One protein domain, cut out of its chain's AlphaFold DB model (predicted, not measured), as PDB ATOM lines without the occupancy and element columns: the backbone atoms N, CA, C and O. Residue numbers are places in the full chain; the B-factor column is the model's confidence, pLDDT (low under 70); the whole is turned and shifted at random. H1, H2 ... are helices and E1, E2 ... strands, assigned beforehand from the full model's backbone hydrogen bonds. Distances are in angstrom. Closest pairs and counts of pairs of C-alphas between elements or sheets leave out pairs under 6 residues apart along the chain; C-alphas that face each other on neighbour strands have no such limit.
ATOM      1  N   ASN A   2     129.959 192.713 172.046       36.12
ATOM      2  CA  ASN A   2     129.877 191.457 171.292       36.12
ATOM      3  C   ASN A   2     129.247 191.668 169.913       36.12
ATOM      4  O   ASN A   2     128.076 192.031 169.815       36.12
ATOM      5  N   LEU A   3     130.009 191.369 168.860       41.47
ATOM      6  CA  LEU A   3     129.561 191.408 167.465       41.47
ATOM      7  C   LEU A   3     128.295 190.551 167.248       41.47
ATOM      8  O   LEU A   3     127.416 190.922 166.472       41.47
ATOM      9  N   SER A   4     128.137 189.474 168.028       47.47
ATOM     10  CA  SER A   4     126.961 188.595 168.011       47.47
ATOM     11  C   SER A   4     125.647 189.279 168.410       47.47
ATOM     12  O   SER A   4     124.592 188.871 167.934       47.47
ATOM     13  N   ILE A   5     125.681 190.328 169.244       51.84
ATOM     14  CA  ILE A   5     124.462 191.038 169.680       51.84
ATOM     15  C   ILE A   5     123.952 191.962 168.564       51.84
ATOM     16  O   ILE A   5     122.748 192.084 168.348       51.84
ATOM     17  N   ILE A   6     124.869 192.562 167.801       54.12
ATOM     18  CA  ILE A   6     124.539 193.486 166.706       54.12
ATOM     19  C   ILE A   6     123.896 192.727 165.535       54.12
ATOM     20  O   ILE A   6     122.923 193.199 164.946       54.12
ATOM     21  N   VAL A   7     124.380 191.516 165.238       53.50
ATOM     22  CA  VAL A   7     123.814 190.660 164.182       53.50
ATOM     23  C   VAL A   7     122.387 190.213 164.524       53.50
ATOM     24  O   VAL A   7     121.517 190.224 163.654       53.50
ATOM     25  N   PHE A   8     122.112 189.890 165.792       54.34
ATOM     26  CA  PHE A   8     120.784 189.445 166.224       54.34
ATOM     27  C   PHE A   8     119.731 190.566 166.177       54.34
ATOM     28  O   PHE A   8     118.588 190.314 165.796       54.34
ATOM     29  N   GLY A   9     120.112 191.811 166.493       55.12
ATOM     30  CA  GLY A   9     119.208 192.969 166.449       55.12
ATOM     31  C   GLY A   9     118.784 193.380 165.032       55.12
ATOM     32  O   GLY A   9     117.638 193.766 164.810       55.12
ATOM     33  N   LEU A  10     119.673 193.237 164.043       51.16
ATOM     34  CA  LEU A  10     119.378 193.551 162.637       51.16
ATOM     35  C   LEU A  10     118.417 192.547 161.983       51.16
ATOM     36  O   LEU A  10     117.665 192.915 161.079       51.16
ATOM     37  N   LEU A  11     118.389 191.297 162.454       52.03
ATOM     38  CA  LEU A  11     117.500 190.262 161.921       52.03
ATOM     39  C   LEU A  11     116.018 190.519 162.232       52.03
ATOM     40  O   LEU A  11     115.162 190.112 161.448       52.03
ATOM     41  N   GLN A  12     115.702 191.230 163.319       55.84
ATOM     42  CA  GLN A  12     114.317 191.401 163.778       55.84
ATOM     43  C   GLN A  12     113.536 192.503 163.037       55.84
ATOM     44  O   GLN A  12     112.313 192.553 163.135       55.84
ATOM     45  N   HIS A  13     114.208 193.343 162.236       57.09
ATOM     46  CA  HIS A  13     113.587 194.456 161.497       57.09
ATOM     47  C   HIS A  13     113.678 194.339 159.964       57.09
ATOM     48  O   HIS A  13     113.371 195.295 159.249       57.09
ATOM     49  N   THR A  14     114.072 193.181 159.423       54.62
ATOM     50  CA  THR A  14     114.156 192.994 157.963       54.62
ATOM     51  C   THR A  14     112.900 192.318 157.398       54.62
ATOM     52  O   THR A  14     112.476 191.283 157.903       54.62
ATOM     53  N   PRO A  15     112.274 192.867 156.337       61.16
ATOM     54  CA  PRO A  15     111.091 192.255 155.735       61.16
ATOM     55  C   PRO A  15     111.440 190.889 155.116       61.16
ATOM     56  O   PRO A  15     112.476 190.755 154.458       61.16
ATOM     57  N   LEU A  16     110.549 189.894 155.263       56.69
ATOM     58  CA  LEU A  16     110.740 188.496 154.822       56.69
ATOM     59  C   LEU A  16     111.213 188.348 153.357       56.69
ATOM     60  O   LEU A  16     111.899 187.386 153.012       56.69
ATOM     61  N   SER A  17     110.875 189.303 152.482       60.88
ATOM     62  CA  SER A  17     111.308 189.333 151.077       60.88
ATOM     63  C   SER A  17     112.805 189.633 150.895       60.88
ATOM     64  O   SER A  17     113.404 189.173 149.922       60.88
ATOM     65  N   LYS A  18     113.430 190.357 151.834       55.69
ATOM     66  CA  LYS A  18     114.876 190.631 151.863       55.69
ATOM     67  C   LYS A  18     115.656 189.495 152.532       55.69
ATOM     68  O   LYS A  18     116.748 189.181 152.070       55.69
ATOM     69  N   MET A  19     115.075 188.805 153.521       55.69
ATOM     70  CA  MET A  19     115.705 187.664 154.214       55.69
ATOM     71  C   MET A  19     116.101 186.526 153.256       55.69
ATOM     72  O   MET A  19     117.189 185.971 153.381       55.69
ATOM     73  N   LYS A  20     115.293 186.258 152.216       56.19
ATOM     74  CA  LYS A  20     115.593 185.253 151.172       56.19
ATOM     75  C   LYS A  20     116.868 185.541 150.362       56.19
ATOM     76  O   LYS A  20     117.438 184.616 149.799       56.19
ATOM     77  N   LYS A  21     117.313 186.803 150.297       62.09
ATOM     78  CA  LYS A  21     118.545 187.218 149.596       62.09
ATOM     79  C   LYS A  21     119.759 187.316 150.527       62.09
ATOM     80  O   LYS A  21     120.886 187.215 150.059       62.09
ATOM     81  N   ILE A  22     119.537 187.483 151.832       64.75
ATOM     82  CA  ILE A  22     120.601 187.615 152.843       64.75
ATOM     83  C   ILE A  22     121.159 186.236 153.236       64.75
ATOM     84  O   ILE A  22     122.364 186.087 153.418       64.75
ATOM     85  N   ILE A  23     120.302 185.211 153.293       69.69
ATOM     86  CA  ILE A  23     120.694 183.826 153.607       69.69
ATOM     87  C   ILE A  23     121.751 183.268 152.629       69.69
ATOM     88  O   ILE A  23     122.790 182.811 153.106       69.69
ATOM     89  N   PRO A  24     121.580 183.329 151.289       71.62
ATOM     90  CA  PRO A  24     122.607 182.822 150.375       71.62
ATOM     91  C   PRO A  24     123.914 183.626 150.447       71.62
ATOM     92  O   PRO A  24     124.990 183.050 150.311       71.62
ATOM     93  N   LEU A  25     123.846 184.933 150.733       70.50
ATOM     94  CA  LEU A  25     125.029 185.784 150.897       70.50
ATOM     95  C   LEU A  25     125.836 185.413 152.153       70.50
ATOM     96  O   LEU A  25     127.063 185.367 152.109       70.50
ATOM     97  N   SER A  26     125.156 185.087 153.255       67.56
ATOM     98  CA  SER A  26     125.798 184.614 154.488       67.56
ATOM     99  C   SER A  26     126.509 183.271 154.299       67.56
ATOM    100  O   SER A  26     127.584 183.067 154.856       67.56
ATOM    101  N   ILE A  27     125.924 182.359 153.517       73.50
ATOM    102  CA  ILE A  27     126.522 181.049 153.216       73.50
ATOM    103  C   ILE A  27     127.770 181.217 152.333       73.50
ATOM    104  O   ILE A  27     128.773 180.543 152.553       73.50
ATOM    105  N   PHE A  28     127.749 182.166 151.392       71.56
ATOM    106  CA  PHE A  28     128.893 182.469 150.528       71.56
ATOM    107  C   PHE A  28     130.098 183.029 151.306       71.56
ATOM    108  O   PHE A  28     131.235 182.634 151.056       71.56
ATOM    109  N   ILE A  29     129.859 183.899 152.295       71.00
ATOM    110  CA  ILE A  29     130.924 184.450 153.151       71.00
ATOM    111  C   ILE A  29     131.538 183.359 154.039       71.00
ATOM    112  O   ILE A  29     132.756 183.315 154.200       71.00
ATOM    113  N   LEU A  30     130.723 182.449 154.579       65.12
ATOM    114  CA  LEU A  30     131.219 181.355 155.416       65.12
ATOM    115  C   LEU A  30     132.047 180.340 154.607       65.12
ATOM    116  O   LEU A  30     133.076 179.872 155.085       65.12
ATOM    117  N   ALA A  31     131.654 180.061 153.358       64.88
ATOM    118  CA  ALA A  31     132.410 179.190 152.455       64.88
ATOM    119  C   ALA A  31     133.796 179.757 152.094       64.88
ATOM    120  O   ALA A  31     134.749 178.996 151.944       64.88
ATOM    121  N   ALA A  32     133.940 181.085 152.010       63.19
ATOM    122  CA  ALA A  32     135.223 181.729 151.723       63.19
ATOM    123  C   ALA A  32     136.248 181.600 152.870       63.19
ATOM    124  O   ALA A  32     137.450 181.654 152.616       63.19
ATOM    125  N   LEU A  33     135.796 181.406 154.115       62.62
ATOM    126  CA  LEU A  33     136.676 181.256 155.282       62.62
ATOM    127  C   LEU A  33     137.276 179.846 155.401       62.62
ATOM    128  O   LEU A  33     138.386 179.700 155.901       62.62
ATOM    129  N   VAL A  34     136.584 178.815 154.905       61.41
ATOM    130  CA  VAL A  34     137.063 177.418 154.960       61.41
ATOM    131  C   VAL A  34     138.245 177.180 154.010       61.41
ATOM    132  O   VAL A  34     139.084 176.325 154.265       61.41
ATOM    133  N   LEU A  35     138.382 177.989 152.956       56.94
ATOM    134  CA  LEU A  35     139.467 177.873 151.971       56.94
ATOM    135  C   LEU A  35     140.844 178.337 152.492       56.94
ATOM    136  O   LEU A  35     141.811 178.340 151.734       56.94
ATOM    137  N   LYS A  36     140.941 178.765 153.758       59.19
ATOM    138  CA  LYS A  36     142.152 179.339 154.372       59.19
ATOM    139  C   LYS A  36     142.761 178.477 155.484       59.19
ATOM    140  O   LYS A  36     143.658 178.954 156.170       59.19
ATOM    141  N   ALA A  37     142.316 177.233 155.666       64.38
ATOM    142  CA  ALA A  37     143.021 176.283 156.525       64.38
ATOM    143  C   ALA A  37     144.237 175.737 155.762       64.38
ATOM    144  O   ALA A  37     144.126 174.799 154.975       64.38
ATOM    145  N   GLN A  38     145.380 176.397 155.926       70.50
ATOM    146  CA  GLN A  38     146.639 175.942 155.364       70.50
ATOM    147  C   GLN A  38     147.291 174.969 156.342       70.50
ATOM    148  O   GLN A  38     147.742 175.372 157.409       70.50
ATOM    149  N   GLU A  39     147.316 173.690 155.983       84.62
ATOM    150  CA  GLU A  39     147.960 172.665 156.802       84.62
ATOM    151  C   GLU A  39     149.473 172.662 156.554       84.62
ATOM    152  O   GLU A  39     149.939 172.608 155.412       84.62
ATOM    153  N   PHE A  40     150.240 172.740 157.641       93.06
ATOM    154  CA  PHE A  40     151.692 172.597 157.648       93.06
ATOM    155  C   PHE A  40     152.081 171.264 158.290       93.06
ATOM    156  O   PHE A  40     151.318 170.704 159.072       93.06
ATOM    157  N   ASP A  41     153.280 170.765 157.981       94.44
ATOM    158  CA  ASP A  41     153.839 169.625 158.709       94.44
ATOM    159  C   ASP A  41     154.163 170.052 160.146       94.44
ATOM    160  O   ASP A  41     154.976 170.959 160.361       94.44
ATOM    161  N   ASP A  42     153.547 169.382 161.124       95.19
ATOM    162  CA  ASP A  42     153.666 169.727 162.541       95.19
ATOM    163  C   ASP A  42     155.121 169.755 163.036       95.19
ATOM    164  O   ASP A  42     155.469 170.506 163.952       95.19
ATOM    165  N   ARG A  43     156.010 168.975 162.401       95.50
ATOM    166  CA  ARG A  43     157.440 168.919 162.736       95.50
ATOM    167  C   ARG A  43     158.141 170.264 162.534       95.50
ATOM    168  O   ARG A  43     159.169 170.508 163.167       95.50
ATOM    169  N   LEU A  44     157.611 171.143 161.682       96.25
ATOM    170  CA  LEU A  44     158.174 172.473 161.442       96.25
ATOM    171  C   LEU A  44     157.972 173.416 162.632       96.25
ATOM    172  O   LEU A  44     158.825 174.278 162.866       96.25
ATOM    173  N   PHE A  45     156.912 173.225 163.424       96.12
ATOM    174  CA  PHE A  45     156.580 174.114 164.544       96.12
ATOM    175  C   PHE A  45     157.559 174.044 165.716       96.12
ATOM    176  O   PHE A  45     157.532 174.898 166.598       96.12
ATOM    177  N   VAL A  46     158.477 173.074 165.703       94.94
ATOM    178  CA  VAL A  46     159.608 173.046 166.638       94.94
ATOM    179  C   VAL A  46     160.507 174.274 166.470       94.94
ATOM    180  O   VAL A  46     161.106 174.737 167.440       94.94
ATOM    181  N   LYS A  47     160.621 174.798 165.245       95.75
ATOM    182  CA  LYS A  47     161.536 175.899 164.923       95.75
ATOM    183  C   LYS A  47     160.843 177.130 164.350       95.75
ATOM    184  O   LYS A  47     161.335 178.231 164.571       95.75
ATOM    185  N   PHE A  48     159.753 176.949 163.615       95.88
ATOM    186  CA  PHE A  48     159.092 178.022 162.884       95.88
ATOM    187  C   PHE A  48     157.689 178.259 163.427       95.88
ATOM    188  O   PHE A  48     156.919 177.327 163.633       95.88
ATOM    189  N   SER A  49     157.335 179.517 163.625       95.69
ATOM    190  CA  SER A  49     155.963 179.928 163.897       95.69
ATOM    191  C   SER A  49     155.085 179.801 162.651       95.69
ATOM    192  O   SER A  49     155.558 179.838 161.514       95.69
ATOM    193  N   GLU A  50     153.774 179.715 162.856       93.12
ATOM    194  CA  GLU A  50     152.805 179.672 161.758       93.12
ATOM    195  C   GLU A  50     152.930 180.886 160.823       93.12
ATOM    196  O   GLU A  50     152.926 180.731 159.604       93.12
ATOM    197  N   SER A  51     153.123 182.091 161.370       92.88
ATOM    198  CA  SER A  51     153.306 183.303 160.563       92.88
ATOM    199  C   SER A  51     154.560 183.256 159.691       92.88
ATOM    200  O   SER A  51     154.503 183.681 158.540       92.88
ATOM    201  N   GLU A  52     155.667 182.705 160.199       95.06
ATOM    202  CA  GLU A  52     156.898 182.536 159.416       95.06
ATOM    203  C   GLU A  52     156.699 181.509 158.297       95.06
ATOM    204  O   GLU A  52     157.158 181.717 157.177       95.06
ATOM    205  N   LEU A  53     155.971 180.419 158.562       94.94
ATOM    206  CA  LEU A  53     155.646 179.418 157.545       94.94
ATOM    207  C   LEU A  53     154.729 179.982 156.450       94.94
ATOM    208  O   LEU A  53     154.949 179.705 155.270       94.94
ATOM    209  N   ILE A  54     153.746 180.812 156.814       93.00
ATOM    210  CA  ILE A  54     152.882 181.520 155.856       93.00
ATOM    211  C   ILE A  54     153.707 182.491 155.004       93.00
ATOM    212  O   ILE A  54     153.559 182.518 153.777       93.00
ATOM    213  N   GLU A  55     154.588 183.274 155.631       93.12
ATOM    214  CA  GLU A  55     155.462 184.215 154.931       93.12
ATOM    215  C   GLU A  55     156.409 183.490 153.971       93.12
ATOM    216  O   GLU A  55     156.494 183.859 152.798       93.12
ATOM    217  N   MET A  56     157.065 182.422 154.433       93.88
ATOM    218  CA  MET A  56     157.963 181.622 153.606       93.88
ATOM    219  C   MET A  56     157.222 180.981 152.436       93.88
ATOM    220  O   MET A  56     157.701 181.038 151.307       93.88
ATOM    221  N   GLN A  57     156.033 180.420 152.651       91.44
ATOM    222  CA  GLN A  57     155.286 179.810 151.555       91.44
ATOM    223  C   GLN A  57     154.858 180.850 150.501       91.44
ATOM    224  O   GLN A  57     154.938 180.575 149.301       91.44
ATOM    225  N   THR A  58     154.454 182.047 150.941       90.00
ATOM    226  CA  THR A  58     153.924 183.107 150.065       90.00
ATOM    227  C   THR A  58     155.026 183.846 149.307       90.00
ATOM    228  O   THR A  58     154.891 184.097 148.112       90.00
ATOM    229  N   ASN A  59     156.112 184.205 149.995       93.75
ATOM    230  CA  ASN A  59     157.128 185.127 149.482       93.75
ATOM    231  C   ASN A  59     158.471 184.444 149.183       93.75
ATOM    232  O   ASN A  59     159.280 184.991 148.437       93.75
ATOM    233  N   GLN A  60     158.730 183.269 149.763       93.25
ATOM    234  CA  GLN A  60     160.023 182.576 149.702       93.25
ATOM    235  C   GLN A  60     159.838 181.085 149.393       93.25
ATOM    236  O   GLN A  60     160.374 180.212 150.073       93.25
ATOM    237  N   THR A  61     159.063 180.776 148.352       91.44
ATOM    238  CA  THR A  61     158.619 179.406 148.052       91.44
ATOM    239  C   THR A  61     159.766 178.389 147.962       91.44
ATOM    240  O   THR A  61     159.600 177.243 148.370       91.44
ATOM    241  N   GLU A  62     160.944 178.785 147.473       92.44
ATOM    242  CA  GLU A  62     162.113 177.893 147.412       92.44
ATOM    243  C   GLU A  62     162.705 177.584 148.793       92.44
ATOM    244  O   GLU A  62     163.116 176.449 149.037       92.44
ATOM    245  N   GLU A  63     162.692 178.549 149.715       93.12
ATOM    246  CA  GLU A  63     163.096 178.324 151.107       93.12
ATOM    247  C   GLU A  63     162.086 177.413 151.810       93.12
ATOM    248  O   GLU A  63     162.468 176.439 152.454       93.12
ATOM    249  N   PHE A  64     160.787 177.643 151.588       94.56
ATOM    250  CA  PHE A  64     159.739 176.775 152.122       94.56
ATOM    251  C   PHE A  64     159.887 175.321 151.639       94.56
ATOM    252  O   PHE A  64     159.779 174.374 152.423       94.56
ATOM    253  N   LYS A  65     160.191 175.111 150.352       94.12
ATOM    254  CA  LYS A  65     160.486 173.772 149.814       94.12
ATOM    255  C   LYS A  65     161.732 173.162 150.448       94.12
ATOM    256  O   LYS A  65     161.747 171.966 150.729       94.12
ATOM    257  N   TYR A  66     162.768 173.967 150.670       95.19
ATOM    258  CA  TYR A  66     164.006 173.515 151.292       95.19
ATOM    259  C   TYR A  66     163.788 173.046 152.735       95.19
ATOM    260  O   TYR A  66     164.188 171.930 153.064       95.19
ATOM    261  N   ILE A  67     163.096 173.823 153.577       95.25
ATOM    262  CA  ILE A  67     162.844 173.428 154.974       95.25
ATOM    263  C   ILE A  67     161.971 172.171 155.075       95.25
ATOM    264  O   ILE A  67     162.213 171.335 155.941       95.25
ATOM    265  N   ASN A  68     161.015 171.983 154.157       95.31
ATOM    266  CA  ASN A  68     160.245 170.743 154.075       95.31
ATOM    267  C   ASN A  68     161.139 169.569 153.656       95.31
ATOM    268  O   ASN A  68     161.093 168.502 154.262       95.31
ATOM    269  N   ALA A  69     162.015 169.767 152.667       95.56
ATOM    270  CA  ALA A  69     162.961 168.736 152.248       95.56
ATOM    271  C   ALA A  69     163.952 168.354 153.361       95.56
ATOM    272  O   ALA A  69     164.377 167.202 153.426       95.56
ATOM    273  N   CYS A  70     164.300 169.271 154.268       96.19
ATOM    274  CA  CYS A  70     165.121 168.952 155.435       96.19
ATOM    275  C   CYS A  70     164.487 167.875 156.332       96.19
ATOM    276  O   CYS A  70     165.220 167.043 156.865       96.19
ATOM    277  N   LEU A  71     163.155 167.843 156.464       95.31
ATOM    278  CA  LEU A  71     162.463 166.879 157.325       95.31
ATOM    279  C   LEU A  71     162.675 165.425 156.882       95.31
ATOM    280  O   LEU A  71     162.911 164.560 157.722       95.31
ATOM    281  N   ASP A  72     162.625 165.169 155.574       93.06
ATOM    282  CA  ASP A  72     162.635 163.803 155.029       93.06
ATOM    283  C   ASP A  72     163.962 163.435 154.344       93.06
ATOM    284  O   ASP A  72     164.284 162.259 154.144       93.06
ATOM    285  N   HIS A  73     164.740 164.436 153.935       94.56
ATOM    286  CA  HIS A  73     165.965 164.263 153.151       94.56
ATOM    287  C   HIS A  73     167.176 164.974 153.757       94.56
ATOM    288  O   HIS A  73     168.268 164.874 153.192       94.56
ATOM    289  N   GLY A  74     167.017 165.662 154.891       94.81
ATOM    290  CA  GLY A  74     168.100 166.380 155.565       94.81
ATOM    291  C   GLY A  74     169.155 165.466 156.176       94.81
ATOM    292  O   GLY A  74     170.325 165.842 156.252       94.81
ATOM    293  N   PHE A  75     168.783 164.247 156.571       95.38
ATOM    294  CA  PHE A  75     169.694 163.314 157.224       95.38
ATOM    295  C   PHE A  75     169.366 161.848 156.925       95.38
ATOM    296  O   PHE A  75     168.318 161.516 156.376       95.38
ATOM    297  N   TYR A  76     170.284 160.959 157.294       93.88
ATOM    298  CA  TYR A  76     170.033 159.524 157.392       93.88
ATOM    299  C   TYR A  76     170.930 158.883 158.454       93.88
ATOM    300  O   TYR A  76     171.943 159.451 158.867       93.88
ATOM    301  N   LEU A  77     170.556 157.680 158.892       92.81
ATOM    302  CA  LEU A  77     171.334 156.898 159.849       92.81
ATOM    303  C   LEU A  77     172.206 155.870 159.126       92.81
ATOM    304  O   LEU A  77     171.713 155.085 158.316       92.81
ATOM    305  N   ALA A  78     173.491 155.834 159.461       90.25
ATOM    306  CA  ALA A  78     174.435 154.829 158.984       90.25
ATOM    307  C   ALA A  78     174.999 154.019 160.159       90.25
ATOM    308  O   ALA A  78     175.061 154.495 161.290       90.25
ATOM    309  N   ASN A  79     175.426 152.782 159.910       87.69
ATOM    310  CA  ASN A  79     176.100 151.995 160.941       87.69
ATOM    311  C   ASN A  79     177.525 152.517 161.144       87.69
ATOM    312  O   ASN A  79     178.282 152.653 160.179       87.69
ATOM    313  N   PHE A  80     177.904 152.753 162.398       79.31
ATOM    314  CA  PHE A  80     179.267 153.122 162.747       79.31
ATOM    315  C   PHE A  80     180.128 151.858 162.764       79.31
ATOM    316  O   PHE A  80     180.260 151.170 163.772       79.31
ATOM    317  N   LYS A  81     180.709 151.504 161.617       67.94
ATOM    318  CA  LYS A  81     181.779 150.504 161.588       67.94
ATOM    319  C   LYS A  81     183.026 151.240 162.053       67.94
ATOM    320  O   LYS A  81     183.498 152.085 161.308       67.94
ATOM    321  N   GLY A  82     183.552 150.949 163.245       57.28
ATOM    322  CA  GLY A  82     184.687 151.642 163.891       57.28
ATOM    323  C   GLY A  82     186.028 151.708 163.124       57.28
ATOM    324  O   GLY A  82     187.070 151.902 163.735       57.28
ATOM    325  N   LYS A  83     186.017 151.522 161.799       49.00
ATOM    326  CA  LYS A  83     187.098 151.748 160.834       49.00
ATOM    327  C   LYS A  83     186.809 152.900 159.854       49.00
ATOM    328  O   LYS A  83     187.641 153.156 158.989       49.00
ATOM    329  N   SER A  84     185.650 153.561 159.935       49.75
ATOM    330  CA  SER A  84     185.381 154.777 159.158       49.75
ATOM    331  C   SER A  84     186.341 155.877 159.598       49.75
ATOM    332  O   SER A  84     186.537 156.067 160.797       49.75
ATOM    333  N   ASN A  85     186.954 156.560 158.634       52.84
ATOM    334  CA  ASN A  85     188.011 157.542 158.846       52.84
ATOM    335  C   ASN A  85     187.598 158.554 159.946       52.84
ATOM    336  O   ASN A  85     186.686 159.349 159.712       52.84
ATOM    337  N   PRO A  86     188.229 158.547 161.141       53.75
ATOM    338  CA  PRO A  86     187.843 159.411 162.265       53.75
ATOM    339  C   PRO A  86     187.869 160.908 161.928       53.75
ATOM    340  O   PRO A  86     187.248 161.704 162.619       53.75
ATOM    341  N   ALA A  87     188.572 161.274 160.853       55.53
ATOM    342  CA  ALA A  87     188.723 162.635 160.358       55.53
ATOM    343  C   ALA A  87     187.423 163.282 159.838       55.53
ATOM    344  O   ALA A  87     187.388 164.498 159.681       55.53
ATOM    345  N   GLU A  88     186.367 162.506 159.567       67.25
ATOM    346  CA  GLU A  88     185.097 163.037 159.039       67.25
ATOM    347  C   GLU A  88     184.012 163.223 160.111       67.25
ATOM    348  O   GLU A  88     183.027 163.920 159.864       67.25
ATOM    349  N   VAL A  89     184.184 162.637 161.304       75.69
ATOM    350  CA  VAL A  89     183.231 162.796 162.411       75.69
ATOM    351  C   VAL A  89     183.505 164.118 163.111       75.69
ATOM    352  O   VAL A  89     184.523 164.284 163.778       75.69
ATOM    353  N   ILE A  90     182.577 165.059 162.971       85.62
ATOM    354  CA  ILE A  90     182.749 166.422 163.480       85.62
ATOM    355  C   ILE A  90     182.274 166.593 164.929       85.62
ATOM    356  O   ILE A  90     182.524 167.634 165.532       85.62
ATOM    357  N   GLY A  91     181.610 165.584 165.505       86.88
ATOM    358  CA  GLY A  91     181.185 165.600 166.903       86.88
ATOM    359  C   GLY A  91     180.294 164.426 167.305       86.88
ATOM    360  O   GLY A  91     180.049 163.501 166.524       86.88
ATOM    361  N   GLU A  92     179.793 164.484 168.539       90.62
ATOM    362  CA  GLU A  92     178.759 163.583 169.055       90.62
ATOM    363  C   GLU A  92     177.433 164.333 169.243       90.62
ATOM    364  O   GLU A  92     177.429 165.508 169.605       90.62
ATOM    365  N   ILE A  93     176.315 163.645 169.015       92.88
ATOM    366  CA  ILE A  93     174.957 164.165 169.212       92.88
ATOM    367  C   ILE A  93     174.127 163.186 170.043       92.88
ATOM    368  O   ILE A  93     174.331 161.969 169.994       92.88
ATOM    369  N   ILE A  94     173.200 163.726 170.828       92.75
ATOM    370  CA  ILE A  94     172.221 162.952 171.591       92.75
ATOM    371  C   ILE A  94     170.926 162.943 170.789       92.75
ATOM    372  O   ILE A  94     170.477 163.987 170.325       92.75
ATOM    373  N   VAL A  95     170.360 161.756 170.607       92.00
ATOM    374  CA  VAL A  95     169.079 161.558 169.937       92.00
ATOM    375  C   VAL A  95     168.278 160.589 170.789       92.00
ATOM    376  O   VAL A  95     168.737 159.470 171.011       92.00
ATOM    377  N   ASP A  96     167.114 161.024 171.266       87.50
ATOM    378  CA  ASP A  96     166.316 160.252 172.221       87.50
ATOM    379  C   ASP A  96     165.640 159.037 171.564       87.50
ATOM    380  O   ASP A  96     165.732 157.920 172.073       87.50
ATOM    381  N   ASP A  97     165.004 159.232 170.402       91.44
ATOM    382  CA  ASP A  97     164.348 158.172 169.628       91.44
ATOM    383  C   ASP A  97     164.827 158.179 168.169       91.44
ATOM    384  O   ASP A  97     164.468 159.037 167.360       91.44
ATOM    385  N   LEU A  98     165.614 157.163 167.809       91.19
ATOM    386  CA  LEU A  98     166.164 157.001 166.461       91.19
ATOM    387  C   LEU A  98     165.114 156.734 165.375       91.19
ATOM    388  O   LEU A  98     165.431 156.851 164.191       91.19
ATOM    389  N   SER A  99     163.895 156.343 165.751       90.94
ATOM    390  CA  SER A  99     162.808 156.061 164.810       90.94
ATOM    391  C   SER A  99     161.988 157.299 164.437       90.94
ATOM    392  O   SER A  99     161.280 157.273 163.431       90.94
ATOM    393  N   LYS A 100     162.095 158.385 165.216       91.38
ATOM    394  CA  LYS A 100     161.265 159.595 165.092       91.38
ATOM    395  C   LYS A 100     162.092 160.871 165.210       91.38
ATOM    396  O   LYS A 100     161.755 161.786 165.949       91.38
ATOM    397  N   ILE A 101     163.191 160.927 164.474       94.50
ATOM    398  CA  ILE A 101     164.087 162.080 164.502       94.50
ATOM    399  C   ILE A 101     163.468 163.238 163.711       94.50
ATOM    400  O   ILE A 101     163.205 163.101 162.514       94.50
ATOM    401  N   ASN A 102     163.299 164.395 164.353       95.31
ATOM    402  CA  ASN A 102     163.011 165.651 163.670       95.31
ATOM    403  C   ASN A 102     164.322 166.374 163.342       95.31
ATOM    404  O   ASN A 102     165.140 166.636 164.222       95.31
ATOM    405  N   PHE A 103     164.513 166.744 162.074       96.00
ATOM    406  CA  PHE A 103     165.717 167.436 161.626       96.00
ATOM    407  C   PHE A 103     166.010 168.723 162.416       96.00
ATOM    408  O   PHE A 103     167.165 169.007 162.732       96.00
ATOM    409  N   PHE A 104     164.976 169.495 162.752       95.69
ATOM    410  CA  PHE A 104     165.149 170.796 163.399       95.69
ATOM    411  C   PHE A 104     165.429 170.705 164.904       95.69
ATOM    412  O   PHE A 104     165.982 171.650 165.463       95.69
ATOM    413  N   GLU A 105     165.143 169.565 165.539       94.62
ATOM    414  CA  GLU A 105     165.503 169.293 166.942       94.62
ATOM    415  C   GLU A 105     166.995 168.997 167.108       94.62
ATOM    416  O   GLU A 105     167.568 169.238 168.167       94.62
ATOM    417  N   LEU A 106     167.650 168.518 166.047       92.62
ATOM    418  CA  LEU A 106     169.061 168.133 166.075       92.62
ATOM    419  C   LEU A 106     170.003 169.324 166.302       92.62
ATOM    420  O   LEU A 106     171.173 169.125 166.622       92.62
ATOM    421  N   GLY A 107     169.537 170.559 166.078       90.94
ATOM    422  CA  GLY A 107     170.371 171.760 166.192       90.94
ATOM    423  C   GLY A 107     171.531 171.804 165.187       90.94
ATOM    424  O   GLY A 107     172.502 172.528 165.398       90.94
ATOM    425  N   VAL A 108     171.448 171.027 164.102       91.19
ATOM    426  CA  VAL A 108     172.478 170.949 163.059       91.19
ATOM    427  C   VAL A 108     172.140 171.854 161.880       91.19
ATOM    428  O   VAL A 108     170.981 172.010 161.499       91.19
ATOM    429  N   THR A 109     173.179 172.401 161.254       92.19
ATOM    430  CA  THR A 109     173.050 173.217 160.043       92.19
ATOM    431  C   THR A 109     173.773 172.521 158.891       92.19
ATOM    432  O   THR A 109     174.980 172.286 159.003       92.19
ATOM    433  N   PRO A 110     173.078 172.176 157.791       93.44
ATOM    434  CA  PRO A 110     173.716 171.669 156.583       93.44
ATOM    435  C   PRO A 110     174.742 172.661 156.047       93.44
ATOM    436  O   PRO A 110     174.567 173.874 156.145       93.44
ATOM    437  N   VAL A 111     175.797 172.138 155.437       93.19
ATOM    438  CA  VAL A 111     176.835 172.937 154.778       93.19
ATOM    439  C   VAL A 111     176.860 172.625 153.289       93.19
ATOM    440  O   VAL A 111     176.395 171.573 152.848       93.19
ATOM    441  N   GLU A 112     177.402 173.548 152.509       93.50
ATOM    442  CA  GLU A 112     177.562 173.371 151.069       93.50
ATOM    443  C   GLU A 112     178.626 172.312 150.752       93.50
ATOM    444  O   GLU A 112     179.634 172.180 151.451       93.50
ATOM    445  N   ASN A 113     178.399 171.561 149.676       91.00
ATOM    446  CA  ASN A 113     179.339 170.646 149.022       91.00
ATOM    447  C   ASN A 113     179.920 169.501 149.874       91.00
ATOM    448  O   ASN A 113     180.816 168.793 149.414       91.00
ATOM    449  N   ARG A 114     179.432 169.273 151.099       90.12
ATOM    450  CA  ARG A 114     179.868 168.140 151.930       90.12
ATOM    451  C   ARG A 114     178.802 167.675 152.910       90.12
ATOM    452  O   ARG A 114     177.929 168.437 153.313       90.12
ATOM    453  N   TYR A 115     178.900 166.410 153.303       92.56
ATOM    454  CA  TYR A 115     178.062 165.831 154.349       92.56
ATOM    455  C   TYR A 115     178.720 166.031 155.709       92.56
ATOM    456  O   TYR A 115     179.947 166.113 155.806       92.56
ATOM    457  N   LEU A 116     177.902 166.107 156.754       91.88
ATOM    458  CA  LEU A 116     178.379 166.154 158.130       91.88
ATOM    459  C   LEU A 116     178.080 164.835 158.824       91.88
ATOM    460  O   LEU A 116     176.992 164.283 158.668       91.88
ATOM    461  N   TYR A 117     179.026 164.362 159.623       92.62
ATOM    462  CA  TYR A 117     178.915 163.091 160.320       92.62
ATOM    463  C   TYR A 117     178.987 163.334 161.823       92.62
ATOM    464  O   TYR A 117     179.985 163.845 162.331       92.62
ATOM    465  N   TYR A 118     177.935 162.937 162.530       92.50
ATOM    466  CA  TYR A 118     177.874 162.970 163.984       92.50
ATOM    467  C   TYR A 118     177.735 161.552 164.513       92.50
ATOM    468  O   TYR A 118     176.914 160.772 164.026       92.50
ATOM    469  N   LYS A 119     178.520 161.205 165.527       91.81
ATOM    470  CA  LYS A 119     178.329 159.946 166.244       91.81
ATOM    471  C   LYS A 119     177.180 160.095 167.232       91.81
ATOM    472  O   LYS A 119     177.103 161.080 167.960       91.81
ATOM    473  N   ILE A 120     176.282 159.120 167.254       92.62
ATOM    474  CA  ILE A 120     175.141 159.152 168.164       92.62
ATOM    475  C   ILE A 120     175.574 158.563 169.504       92.62
ATOM    476  O   ILE A 120     176.047 157.428 169.581       92.62
ATOM    477  N   LYS A 121     175.424 159.337 170.577       91.38
ATOM    478  CA  LYS A 121     175.837 158.920 171.916       91.38
ATOM    479  C   LYS A 121     175.057 157.680 172.360       91.38
ATOM    480  O   LYS A 121     173.837 157.658 172.296       91.38
ATOM    481  N   GLY A 122     175.768 156.653 172.829       89.69
ATOM    482  CA  GLY A 122     175.158 155.400 173.293       89.69
ATOM    483  C   GLY A 122     174.728 154.435 172.183       89.69
ATOM    484  O   GLY A 122     174.196 153.372 172.493       89.69
ATOM    485  N   HIS A 123     174.987 154.756 170.911       88.25
ATOM    486  CA  HIS A 123     174.642 153.904 169.775       88.25
ATOM    487  C   HIS A 123     175.833 153.711 168.827       88.25
ATOM    488  O   HIS A 123     176.581 154.643 168.543       88.25
ATOM    489  N   ASP A 124     175.945 152.525 168.225       88.44
ATOM    490  CA  ASP A 124     176.909 152.249 167.147       88.44
ATOM    491  C   ASP A 124     176.392 152.754 165.786       88.44
ATOM    492  O   ASP A 124     176.348 152.039 164.777       88.44
ATOM    493  N   LYS A 125     175.939 154.010 165.758       89.81
ATOM    494  CA  LYS A 125     175.361 154.661 164.579       89.81
ATOM    495  C   LYS A 125     175.921 156.062 164.375       89.81
ATOM    496  O   LYS A 125     176.284 156.762 165.319       89.81
ATOM    497  N   LEU A 126     175.962 156.456 163.108       91.50
ATOM    498  CA  LEU A 126     176.229 157.814 162.666       91.50
ATOM    499  C   LEU A 126     174.927 158.456 162.205       91.50
ATOM    500  O   LEU A 126     174.172 157.855 161.439       91.50
ATOM    501  N   LEU A 127     174.725 159.695 162.624       93.69
ATOM    502  CA  LEU A 127     173.820 160.627 161.981       93.69
ATOM    503  C   LEU A 127     174.596 161.322 160.861       93.69
ATOM    504  O   LEU A 127     175.573 162.028 161.119       93.69
ATOM    505  N   VAL A 128     174.164 161.116 159.622       93.62
ATOM    506  CA  VAL A 128     174.750 161.771 158.456       93.62
ATOM    507  C   VAL A 128     173.809 162.863 157.984       93.62
ATOM    508  O   VAL A 128     172.710 162.571 157.518       93.62
ATOM    509  N   VAL A 129     174.241 164.115 158.089       95.06
ATOM    510  CA  VAL A 129     173.517 165.285 157.587       95.06
ATOM    511  C   VAL A 129     173.956 165.541 156.152       95.06
ATOM    512  O   VAL A 129     175.152 165.643 155.868       95.06
ATOM    513  N   ARG A 130     172.993 165.618 155.234       94.88
ATOM    514  CA  ARG A 130     173.258 165.840 153.809       94.88
ATOM    515  C   ARG A 130     173.636 167.301 153.545       94.88
ATOM    516  O   ARG A 130     173.301 168.187 154.325       94.88
ATOM    517  N   SER A 131     174.334 167.545 152.436       94.88
ATOM    518  CA  SER A 131     174.700 168.904 152.019       94.88
ATOM    519  C   SER A 131     173.486 169.704 151.541       94.88
ATOM    520  O   SER A 131     172.459 169.133 151.155       94.88
ATOM    521  N   VAL A 132     173.629 171.029 151.494       95.19
ATOM    522  CA  VAL A 132     172.584 171.945 151.011       95.19
ATOM    523  C   VAL A 132     172.125 171.585 149.591       95.19
ATOM    524  O   VAL A 132     170.926 171.543 149.322       95.19
ATOM    525  N   GLU A 133     173.049 171.269 148.682       94.25
ATOM    526  CA  GLU A 133     172.747 170.943 147.280       94.25
ATOM    527  C   GLU A 133     171.958 169.645 147.167       94.25
ATOM    528  O   GLU A 133     171.037 169.547 146.359       94.25
ATOM    529  N   HIS A 134     172.292 168.649 147.991       93.62
ATOM    530  CA  HIS A 134     171.582 167.380 147.978       93.62
ATOM    531  C   HIS A 134     170.143 167.547 148.480       93.62
ATOM    532  O   HIS A 134     169.215 166.981 147.903       93.62
ATOM    533  N   ILE A 135     169.937 168.343 149.530       94.75
ATOM    534  CA  ILE A 135     168.598 168.623 150.061       94.75
ATOM    535  C   ILE A 135     167.781 169.416 149.029       94.75
ATOM    536  O   ILE A 135     166.684 168.996 148.664       94.75
ATOM    537  N   LYS A 136     168.346 170.495 148.470       93.06
ATOM    538  CA  LYS A 136     167.702 171.306 147.418       93.06
ATOM    539  C   LYS A 136     167.449 170.527 146.123       93.06
ATOM    540  O   LYS A 136     166.487 170.794 145.413       93.06
ATOM    541  N   GLY A 137     168.294 169.554 145.787       89.94
ATOM    542  CA  GLY A 137     168.071 168.673 144.640       89.94
ATOM    543  C   GLY A 137     166.805 167.829 144.797       89.94
ATOM    544  O   GLY A 137     166.042 167.684 143.844       89.94
ATOM    545  N   ASN A 138     166.538 167.342 146.011       84.75
ATOM    546  CA  ASN A 138     165.325 166.583 146.323       84.75
ATOM    547  C   ASN A 138     164.089 167.475 146.532       84.75
ATOM    548  O   ASN A 138     162.969 166.989 146.428       84.75
ATOM    549  N   SER A 139     164.259 168.778 146.780       78.00
ATOM    550  CA  SER A 139     163.134 169.714 146.913       78.00
ATOM    551  C   SER A 139     162.514 170.127 145.569       78.00
ATOM    552  O   SER A 139     161.447 170.735 145.551       78.00
ATOM    553  N   LYS A 140     163.179 169.826 144.443       65.69
ATOM    554  CA  LYS A 140     162.730 170.163 143.079       65.69
ATOM    555  C   LYS A 140     161.973 169.036 142.369       65.69
ATOM    556  O   LYS A 140     161.482 169.258 141.268       65.69
ATOM    557  N   SER A 141     161.928 167.832 142.941       54.03
ATOM    558  CA  SER A 141     161.387 166.633 142.284       54.03
ATOM    559  C   SER A 141     159.919 166.322 142.615       54.03
ATOM    560  O   SER A 141     159.433 165.265 142.210       54.03
ATOM    561  N   LYS A 142     159.211 167.216 143.316       45.31
ATOM    562  CA  LYS A 142     157.780 167.099 143.635       45.31
ATOM    563  C   LYS A 142     156.986 168.282 143.101       45.31
ATOM    564  O   LYS A 142     157.480 169.424 143.234       45.31
TER     565      LYS A 142
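AT A GLANCE: This is residues 2 to 142 of the 142 residues of an uncharacterized protein of Crocinitomicaceae bacterium (UniProt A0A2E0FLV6). A head with a long thin arm: the head is a twisted four-stranded sheet with a cluster of helices, H3 to H7, at one end of it, and the arm is the long helix H2, which leads away from that cluster to the short helix H1, turned back at the far end. Residues 2 to 10 and 23 to 37 stick out, with no other part of the printed part close by, and the arm makes much of the length. The 141 printed residues hold seven named helices and four named strands, in the order H1 H2 H3 H4 H5 E1 E2 H6 E3 E4 H7, and the class is mixed, helices and strands. The sheet is mixed, with the order E1, E4, E3, E2. The whole is extended, with a radius of gyration of the C-alphas of 25.3 A and spans of 86 by 30 by 19 A.

HOW THE PARTS SIT: The sheet has edge strands E1, residues 75 to 79, and E2, residues 89 to 93, and inner strands E4, residues 125 to 129, and E3, residues 116 to 120; it is strongly twisted. E1 and E4 are antiparallel at 153 degrees, with N 76 and O 128 within hydrogen-bond range at 2.9 A. E3 and E4 are a hairpin, antiparallel at 150 degrees, with N 127 and O 118 at 2.8 A. E3 and E2 are parallel at 43 degrees, with N 90 and O 117 at 2.9 A. With H6, residues 103 to 106, they form a strand-helix-strand unit, two parallel neighbour strands with a helix between them along the chain, and its crossover is right-handed. H6 is only just on the sheet, with 5 pairs of C-alphas within 10 A, and only grazes it. The hub is H5, residues 61 to 73, which touches three helices. It touches H7, residues 132 to 138, about perpendicular at 88 degrees, closest at the C-alphas of Tyr 66 and Lys 136, 5.8 A apart. With residues 63 to 64 alone it touches H4, residues 50 to 59, at a steep tilt of 58 degrees, opposite ways, closest at the C-alphas of Met 56 and Phe 64, 5.4 A. With residues 70 to 71 alone it only just touches H6, with 3 pairs of C-alphas within 8 A, the closest those of Leu 71 and Phe 103, 5.4 A. H3, residues 42 to 46, touches H6, closest at the C-alphas of Val 46 and Phe 104, 6.8 A. H2, residues 16 to 34, and H1, residues 3 to 11, are only just apart, at 8.3 A, and neither touches another helix. Every O i to N i+4 pair is within hydrogen-bond range in H4 and H7; the counts are 4 of 5 in H1, 9 of 15 in H2, 7 of 9 in H5 and 0 of 1 in H3, where 1 of 2 O i to N i+3 pairs is, and H6 is too short for such a pair.

IN THESE COORDINATES: H1 begins at C-alpha 3, (129.561, 191.408, 167.465), and measures 13.3 A. H2 runs 28.6 A from first to last C-alpha and ends at C-alpha 34, (137.063, 177.418, 154.960). H5 measures 17.6 A, H4 14.1 A and H7 10.2 A, while H3 and H6 are shorter. E1 measures 13.5 A, E4 12.9 A, E3 12.7 A and E2 10.8 A. H7 ends at C-alpha 138, (165.325, 166.583, 146.323).

THE WHOLE: The C-alphas farthest apart are those of Pro 15 and Lys 83, 86.3 A. The printed part has no cut, and no link is long. The mean pLDDT of the printed part is 80.9; residues 2 to 23, 26, 30 to 37, 81 to 88 and 140 to 142 are under 70.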